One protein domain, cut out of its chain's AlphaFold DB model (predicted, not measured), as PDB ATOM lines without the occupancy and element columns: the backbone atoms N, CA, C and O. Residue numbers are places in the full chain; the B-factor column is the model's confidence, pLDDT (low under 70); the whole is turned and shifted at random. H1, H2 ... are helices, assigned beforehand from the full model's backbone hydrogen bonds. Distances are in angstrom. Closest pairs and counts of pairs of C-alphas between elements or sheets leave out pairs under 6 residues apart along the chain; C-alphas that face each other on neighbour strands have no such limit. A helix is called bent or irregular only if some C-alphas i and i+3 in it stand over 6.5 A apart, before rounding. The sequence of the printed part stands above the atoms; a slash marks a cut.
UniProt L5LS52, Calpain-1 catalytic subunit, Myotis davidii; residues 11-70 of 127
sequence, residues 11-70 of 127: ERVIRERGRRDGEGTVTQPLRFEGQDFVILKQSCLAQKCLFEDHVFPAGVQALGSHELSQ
ATOM      1  N   GLU A  11      80.845  28.543 136.916       76.19
ATOM      2  CA  GLU A  11      81.243  27.811 138.131       76.19
ATOM      3  C   GLU A  11      81.980  26.501 137.806       76.19
ATOM      4  O   GLU A  11      83.048  26.211 138.346       76.19
ATOM      5  N   ARG A  12      81.471  25.747 136.822       76.56
ATOM      6  CA  ARG A  12      82.128  24.527 136.330       76.56
ATOM      7  C   ARG A  12      83.515  24.812 135.750       76.56
ATOM      8  O   ARG A  12      84.437  24.040 135.991       76.56
ATOM      9  N   VAL A  13      83.652  25.891 134.983       80.88
ATOM     10  CA  VAL A  13      84.914  26.280 134.335       80.88
ATOM     11  C   VAL A  13      85.923  26.769 135.370       80.88
ATOM     12  O   VAL A  13      87.091  26.407 135.286       80.88
ATOM     13  N   ILE A  14      85.476  27.546 136.358       80.62
ATOM     14  CA  ILE A  14      86.291  28.039 137.474       80.62
ATOM     15  C   ILE A  14      86.826  26.857 138.279       80.62
ATOM     16  O   ILE A  14      88.034  26.752 138.465       80.62
ATOM     17  N   ARG A  15      85.956  25.914 138.660       80.06
ATOM     18  CA  ARG A  15      86.369  24.709 139.388       80.06
ATOM     19  C   ARG A  15      87.337  23.842 138.581       80.06
ATOM     20  O   ARG A  15      88.281  23.303 139.144       80.06
ATOM     21  N   GLU A  16      87.122  23.704 137.272       79.69
ATOM     22  CA  GLU A  16      88.027  22.921 136.421       79.69
ATOM     23  C   GLU A  16      89.393  23.595 136.245       79.69
ATOM     24  O   GLU A  16      90.405  22.901 136.192       79.69
ATOM     25  N   ARG A  17      89.443  24.932 136.178       81.44
ATOM     26  CA  ARG A  17      90.706  25.688 136.187       81.44
ATOM     27  C   ARG A  17      91.431  25.517 137.515       81.44
ATOM     28  O   ARG A  17      92.565  25.065 137.497       81.44
ATOM     29  N   GLY A  18      90.738  25.727 138.633       79.12
ATOM     30  CA  GLY A  18      91.296  25.509 139.966       79.12
ATOM     31  C   GLY A  18      91.879  24.105 140.123       79.12
ATOM     32  O   GLY A  18      93.015  23.938 140.556       79.12
ATOM     33  N   ARG A  19      91.168  23.078 139.644       79.62
ATOM     34  CA  ARG A  19      91.665  21.695 139.654       79.62
ATOM     35  C   ARG A  19      92.933  21.497 138.805       79.62
ATOM     36  O   ARG A  19      93.772  20.679 139.173       79.62
ATOM     37  N   ARG A  20      93.087  22.209 137.678       80.25
ATOM     38  CA  ARG A  20      94.336  22.209 136.880       80.25
ATOM     39  C   ARG A  20      95.467  22.940 137.588       80.25
ATOM     40  O   ARG A  20      96.602  22.487 137.505       80.25
ATOM     41  N   ASP A  21      95.140  24.009 138.302       79.69
ATOM     42  CA  ASP A  21      96.083  24.795 139.100       79.69
ATOM     43  C   ASP A  21      96.493  24.069 140.398       79.69
ATOM     44  O   ASP A  21      97.324  24.560 141.155       79.69
ATOM     45  N   GLY A  22      95.950  22.870 140.640       77.88
ATOM     46  CA  GLY A  22      96.312  22.005 141.759       77.88
ATOM     47  C   GLY A  22      95.348  22.070 142.941       77.88
ATOM     48  O   GLY A  22      95.594  21.405 143.948       77.88
ATOM     49  N   GLU A  23      94.236  22.800 142.849       76.75
ATOM     50  CA  GLU A  23      93.208  22.791 143.892       76.75
ATOM     51  C   GLU A  23      92.629  21.383 144.088       76.75
ATOM     52  O   GLU A  23      92.218  20.701 143.146       76.75
ATOM     53  N   GLY A  24      92.586  20.947 145.347       73.75
ATOM     54  CA  GLY A  24      92.133  19.614 145.741       73.75
ATOM     55  C   GLY A  24      93.251  18.575 145.803       73.75
ATOM     56  O   GLY A  24      92.986  17.430 146.167       73.75
ATOM     57  N   THR A  25      94.495  18.947 145.491       75.00
ATOM     58  CA  THR A  25      95.670  18.094 145.731       75.00
ATOM     59  C   THR A  25      96.063  18.090 147.209       75.00
ATOM     60  O   THR A  25      95.650  18.947 147.987       75.00
ATOM     61  N   VAL A  26      96.915  17.141 147.612       74.25
ATOM     62  CA  VAL A  26      97.451  17.070 148.987       74.25
ATOM     63  C   VAL A  26      98.221  18.343 149.359       74.25
ATOM     64  O   VAL A  26      98.192  18.771 150.510       74.25
ATOM     65  N   THR A  27      98.891  18.961 148.384       76.12
ATOM     66  CA  THR A  27      99.668  20.194 148.560       76.12
ATOM     67  C   THR A  27      98.801  21.449 148.592       76.12
ATOM     68  O   THR A  27      99.195  22.435 149.207       76.12
ATOM     69  N   GLN A  28      97.622  21.416 147.966       72.88
ATOM     70  CA  GLN A  28      96.676  22.531 147.933       72.88
ATOM     71  C   GLN A  28      95.245  22.016 148.157       72.88
ATOM     72  O   GLN A  28      94.448  21.924 147.217       72.88
ATOM     73  N   PRO A  29      94.907  21.640 149.404       76.38
ATOM     74  CA  PRO A  29      93.592  21.107 149.720       76.38
ATOM     75  C   PRO A  29      92.520  22.187 149.566       76.38
ATOM     76  O   PRO A  29      92.709  23.345 149.942       76.38
ATOM     77  N   LEU A  30      91.361  21.789 149.044       75.50
ATOM     78  CA  LEU A  30      90.188  22.656 148.997       75.50
ATOM     79  C   LEU A  30      89.679  22.922 150.415       75.50
ATOM     80  O   LEU A  30      89.556  22.007 151.235       75.50
ATOM     81  N   ARG A  31      89.345  24.184 150.691       73.94
ATOM     82  CA  ARG A  31      88.725  24.580 151.957       73.94
ATOM     83  C   ARG A  31      87.267  24.140 151.958       73.94
ATOM     84  O   ARG A  31      86.478  24.592 151.132       73.94
ATOM     85  N   PHE A  32      86.912  23.270 152.893       67.81
ATOM     86  CA  PHE A  32      85.529  22.846 153.078       67.81
ATOM     87  C   PHE A  32      84.696  24.009 153.633       67.81
ATOM     88  O   PHE A  32      85.051  24.565 154.671       67.81
ATOM     89  N   GLU A  33      83.626  24.400 152.931       67.56
ATOM     90  CA  GLU A  33      82.768  25.549 153.286       67.56
ATOM     91  C   GLU A  33      83.560  26.847 153.556       67.56
ATOM     92  O   GLU A  33      83.216  27.648 154.420       67.56
ATOM     93  N   GLY A  34      84.690  27.038 152.858       68.88
ATOM     94  CA  GLY A  34      85.544  28.220 153.029       68.88
ATOM     95  C   GLY A  34      86.275  28.310 154.376       68.88
ATOM     96  O   GLY A  34      86.876  29.341 154.670       68.88
ATOM     97  N   GLN A  35      86.271  27.248 155.187       70.31
ATOM     98  CA  GLN A  35      86.900  27.244 156.506       70.31
ATOM     99  C   GLN A  35      88.433  27.230 156.403       70.31
ATOM    100  O   GLN A  35      89.020  26.358 155.758       70.31
ATOM    101  N   ASP A  36      89.094  28.180 157.071       77.06
ATOM    102  CA  ASP A  36      90.554  28.245 157.180       77.06
ATOM    103  C   ASP A  36      91.003  27.913 158.609       77.06
ATOM    104  O   ASP A  36      90.765  28.668 159.553       77.06
ATOM    105  N   PHE A  37      91.687  26.778 158.770       76.44
ATOM    106  CA  PHE A  37      92.158  26.305 160.071       76.44
ATOM    107  C   PHE A  37      93.081  27.300 160.781       76.44
ATOM    108  O   PHE A  37      93.011  27.429 162.004       76.44
ATOM    109  N   VAL A  38      93.961  27.985 160.048       77.69
ATOM    110  CA  VAL A  38      94.950  28.891 160.644       77.69
ATOM    111  C   VAL A  38      94.236  30.089 161.251       77.69
ATOM    112  O   VAL A  38      94.482  30.419 162.413       77.69
ATOM    113  N   ILE A  39      93.301  30.674 160.501       78.88
ATOM    114  CA  ILE A  39      92.502  31.820 160.946       78.88
ATOM    115  C   ILE A  39      91.597  31.417 162.114       78.88
ATOM    116  O   ILE A  39      91.611  32.072 163.158       78.88
ATOM    117  N   LEU A  40      90.864  30.305 161.984       77.75
ATOM    118  CA  LEU A  40      89.955  29.814 163.027       77.75
ATOM    119  C   LEU A  40      90.702  29.529 164.334       77.75
ATOM    120  O   LEU A  40      90.288  29.968 165.407       77.75
ATOM    121  N   LYS A  41      91.855  28.858 164.249       77.50
ATOM    122  CA  LYS A  41      92.696  28.579 165.415       77.50
ATOM    123  C   LYS A  41      93.182  29.869 166.073       77.50
ATOM    124  O   LYS A  41      93.134  29.966 167.296       77.50
ATOM    125  N   GLN A  42      93.671  30.831 165.291       76.12
ATOM    126  CA  GLN A  42      94.157  32.105 165.824       76.12
ATOM    127  C   GLN A  42      93.038  32.892 166.512       76.12
ATOM    128  O   GLN A  42      93.246  33.355 167.632       76.12
ATOM    129  N   SER A  43      91.851  32.967 165.904       73.06
ATOM    130  CA  SER A  43      90.686  33.636 166.495       73.06
ATOM    131  C   SER A  43      90.298  33.006 167.831       73.06
ATOM    132  O   SER A  43      90.204  33.707 168.836       73.06
ATOM    133  N   CYS A  44      90.169  31.675 167.889       73.88
ATOM    134  CA  CYS A  44      89.822  30.981 169.130       73.88
ATOM    135  C   CYS A  44      90.877  31.170 170.227       73.88
ATOM    136  O   CYS A  44      90.535  31.370 171.391       73.88
ATOM    137  N   LEU A  45      92.165  31.147 169.867       76.12
ATOM    138  CA  LEU A  45      93.252  31.400 170.815       76.12
ATOM    139  C   LEU A  45      93.231  32.839 171.341       76.12
ATOM    140  O   LEU A  45      93.399  33.038 172.543       76.12
ATOM    141  N   ALA A  46      92.989  33.822 170.471       79.62
ATOM    142  CA  ALA A  46      92.882  35.229 170.853       79.62
ATOM    143  C   ALA A  46      91.682  35.473 171.781       79.62
ATOM    144  O   ALA A  46      91.804  36.152 172.798       79.62
ATOM    145  N   GLN A  47      90.543  34.854 171.470       75.69
ATOM    146  CA  GLN A  47      89.308  34.943 172.252       75.69
ATOM    147  C   GLN A  47      89.303  34.023 173.484       75.69
ATOM    148  O   GLN A  47      88.347  34.044 174.257       75.69
ATOM    149  N   LYS A  48      90.354  33.208 173.677       76.81
ATOM    150  CA  LYS A  48      90.453  32.170 174.719       76.81
ATOM    151  C   LYS A  48      89.233  31.240 174.763       76.81
ATOM    152  O   LYS A  48      88.887  30.713 175.820       76.81
ATOM    153  N   CYS A  49      88.589  31.030 173.620       73.81
ATOM    154  CA  CYS A  49      87.421  30.175 173.489       73.81
ATOM    155  C   CYS A  49      87.790  28.851 172.815       73.81
ATOM    156  O   CYS A  49      88.842  28.696 172.186       73.81
ATOM    157  N   LEU A  50      86.923  27.856 172.982       71.56
ATOM    158  CA  LEU A  50      87.036  26.605 172.251       71.56
ATOM    159  C   LEU A  50      86.352  26.763 170.895       71.56
ATOM    160  O   LEU A  50      85.315  27.407 170.794       71.56
ATOM    161  N   PHE A  51      86.939  26.161 169.862       75.69
ATOM    162  CA  PHE A  51      86.302  26.104 168.553       75.69
ATOM    163  C   PHE A  51      85.065  25.205 168.611       75.69
ATOM    164  O   PHE A  51      85.171  24.038 169.012       75.69
ATOM    165  N   GLU A  52      83.936  25.753 168.174       68.31
ATOM    166  CA  GLU A  52      82.683  25.048 167.929       68.31
ATOM    167  C   GLU A  52      82.424  25.038 166.422       68.31
ATOM    168  O   GLU A  52      82.500  26.072 165.762       68.31
ATOM    169  N   ASP A  53      82.164  23.855 165.868       70.06
ATOM    170  CA  ASP A  53      81.916  23.699 164.438       70.06
ATOM    171  C   ASP A  53      80.440  23.994 164.133       70.06
ATOM    172  O   ASP A  53      79.543  23.249 164.540       70.06
ATOM    173  N   HIS A  54      80.185  25.093 163.421       65.00
ATOM    174  CA  HIS A  54      78.839  25.479 162.991       65.00
ATOM    175  C   HIS A  54      78.333  24.659 161.795       65.00
ATOM    176  O   HIS A  54      77.124  24.550 161.598       65.00
ATOM    177  N   VAL A  55      79.239  24.077 161.006       64.56
ATOM    178  CA  VAL A  55      78.911  23.246 159.838       64.56
ATOM    179  C   VAL A  55      78.573  21.818 160.271       64.56
ATOM    180  O   VAL A  55      77.789  21.129 159.617       64.56
ATOM    181  N   PHE A  56      79.112  21.381 161.408       66.25
ATOM    182  CA  PHE A  56      78.836  20.074 161.989       66.25
ATOM    183  C   PHE A  56      78.456  20.178 163.476       66.25
ATOM    184  O   PHE A  56      79.282  19.915 164.357       66.25
ATOM    185  N   PRO A  57      77.193  20.533 163.783       64.75
ATOM    186  CA  PRO A  57      76.754  20.701 165.160       64.75
ATOM    187  C   PRO A  57      76.787  19.368 165.911       64.75
ATOM    188  O   PRO A  57      76.412  18.329 165.370       64.75
ATOM    189  N   ALA A  58      77.149  19.407 167.192       61.75
ATOM    190  CA  ALA A  58      77.160  18.268 168.115       61.75
ATOM    191  C   ALA A  58      75.737  17.803 168.508       61.75
ATOM    192  O   ALA A  58      75.390  17.676 169.681       61.75
ATOM    193  N   GLY A  59      74.880  17.586 167.514       61.97
ATOM    194  CA  GLY A  59      73.502  17.136 167.658       61.97
ATOM    195  C   GLY A  59      73.271  15.783 166.994       61.97
ATOM    196  O   GLY A  59      74.147  15.215 166.345       61.97
ATOM    197  N   VAL A  60      72.049  15.272 167.111       57.75
ATOM    198  CA  VAL A  60      71.652  14.008 166.467       57.75
ATOM    199  C   VAL A  60      71.770  14.055 164.938       57.75
ATOM    200  O   VAL A  60      72.033  13.034 164.318       57.75
ATOM    201  N   GLN A  61      71.685  15.249 164.338       62.50
ATOM    202  CA  GLN A  61      71.846  15.468 162.892       62.50
ATOM    203  C   GLN A  61      73.262  15.139 162.394       62.50
ATOM    204  O   GLN A  61      73.441  14.652 161.279       62.50
ATOM    205  N   ALA A  62      74.275  15.351 163.238       64.44
ATOM    206  CA  ALA A  62      75.650  14.972 162.943       64.44
ATOM    207  C   ALA A  62      75.864  13.451 162.979       64.44
ATOM    208  O   ALA A  62      76.774  12.941 162.325       64.44
ATOM    209  N   LEU A  63      75.031  12.718 163.724       62.88
ATOM    210  CA  LEU A  63      75.143  11.267 163.873       62.88
ATOM    211  C   LEU A  63      74.610  10.487 162.659       62.88
ATOM    212  O   LEU A  63      74.916   9.305 162.530       62.88
ATOM    213  N   GLY A  64      73.865  11.135 161.759       60.19
ATOM    214  CA  GLY A  64      73.347  10.528 160.533       60.19
ATOM    215  C   GLY A  64      71.833  10.305 160.542       60.19
ATOM    216  O   GLY A  64      71.124  10.823 161.398       60.19
ATOM    217  N   SER A  65      71.358   9.581 159.522       53.44
ATOM    218  CA  SER A  65      69.954   9.470 159.086       53.44
ATOM    219  C   SER A  65      68.910   9.340 160.208       53.44
ATOM    220  O   SER A  65      69.131   8.686 161.228       53.44
ATOM    221  N   HIS A  66      67.727   9.914 159.962       52.31
ATOM    222  CA  HIS A  66      66.561   9.957 160.852       52.31
ATOM    223  C   HIS A  66      66.167   8.582 161.432       52.31
ATOM    224  O   HIS A  66      65.670   8.506 162.555       52.31
ATOM    225  N   GLU A  67      66.465   7.488 160.728       53.38
ATOM    226  CA  GLU A  67      66.217   6.118 161.199       53.38
ATOM    227  C   GLU A  67      67.084   5.705 162.397       53.38
ATOM    228  O   GLU A  67      66.648   4.948 163.267       53.38
ATOM    229  N   LEU A  68      68.299   6.243 162.503       51.72
ATOM    230  CA  LEU A  68      69.134   6.049 163.683       51.72
ATOM    231  C   LEU A  68      68.674   6.958 164.839       51.72
ATOM    232  O   LEU A  68      68.784   6.561 165.999       51.72
ATOM    233  N   SER A  69      68.079   8.121 164.529       48.16
ATOM    234  CA  SER A  69      67.543   9.084 165.508       48.16
ATOM    235  C   SER A  69      66.322   8.572 166.277       48.16
ATOM    236  O   SER A  69      66.051   9.066 167.374       48.16
ATOM    237  N   GLN A  70      65.581   7.600 165.736       50.38
ATOM    238  CA  GLN A  70      64.433   6.991 166.421       50.38
ATOM    239  C   GLN A  70      64.839   5.917 167.439       50.38
ATOM    240  O   GLN A  70      64.059   5.576 168.329       50.38
TER     241      GLN A  70
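What this domain is: This is residues 11 to 70 of the 127 residues of the protein "Calpain-1 catalytic subunit" of Myotis davidii (UniProt L5LS52). The printed part is an open, flat chain bent like a wide, uneven V, with no packed core: helix H1 stands at one end, helix H2 near the point, and the single turns H3 and H4 at the other end. Two long loops, residues 21 to 36 and 47 to 59, join these places, and residues 62 to 67 stick out free. The printed part has 60 residues with four named helices, in the order H1, H2, H3, H4, and no named strand; the class is all helix, though 28 of the 60 residues, under half, are in named elements. It is extended, with a radius of gyration of the C-alphas of 16.5 A and spans of 43 by 39 by 20 A.

How they stand to each other: H1, residues 11 to 20, touches no helix and is apart from H2, residues 37 to 46. H2 is also apart from H3, residues 60 to 63, and from H4, residues 66 to 69. H1 is apart from both H3 and H4. H3 and H4 are close but not clearly touching; their closest C-alphas, of Val 60 and Ser 69, are 6.5 A apart. In H1 and H2 every O i to N i+4 pair is within hydrogen-bond range; H3 and H4 are too short for such a pair, and each has its one O i to N i+3 pair within range.

Where its parts are: H1 measures 14.3 A from C-alpha 11 at (81.243, 27.811, 138.131) to C-alpha 20. H2 measures 14.0 A from C-alpha 37 at (92.158, 26.305, 160.071) to C-alpha 46. H3 measures 5.1 A, and H4 4.8 A, ending with C-alpha 69 at (67.543, 9.084, 165.508).

The domain as a whole: The two C-alphas farthest apart, of Asp 21 and Gln 70, are 45.4 A apart. The printed part has no cut. The links H1 to H2 and H2 to H3 are long; H3 to H4 is tight. Mean pLDDT of the printed part is 71.0, with residues 32 to 34, 52 and 54 to 70 under 70.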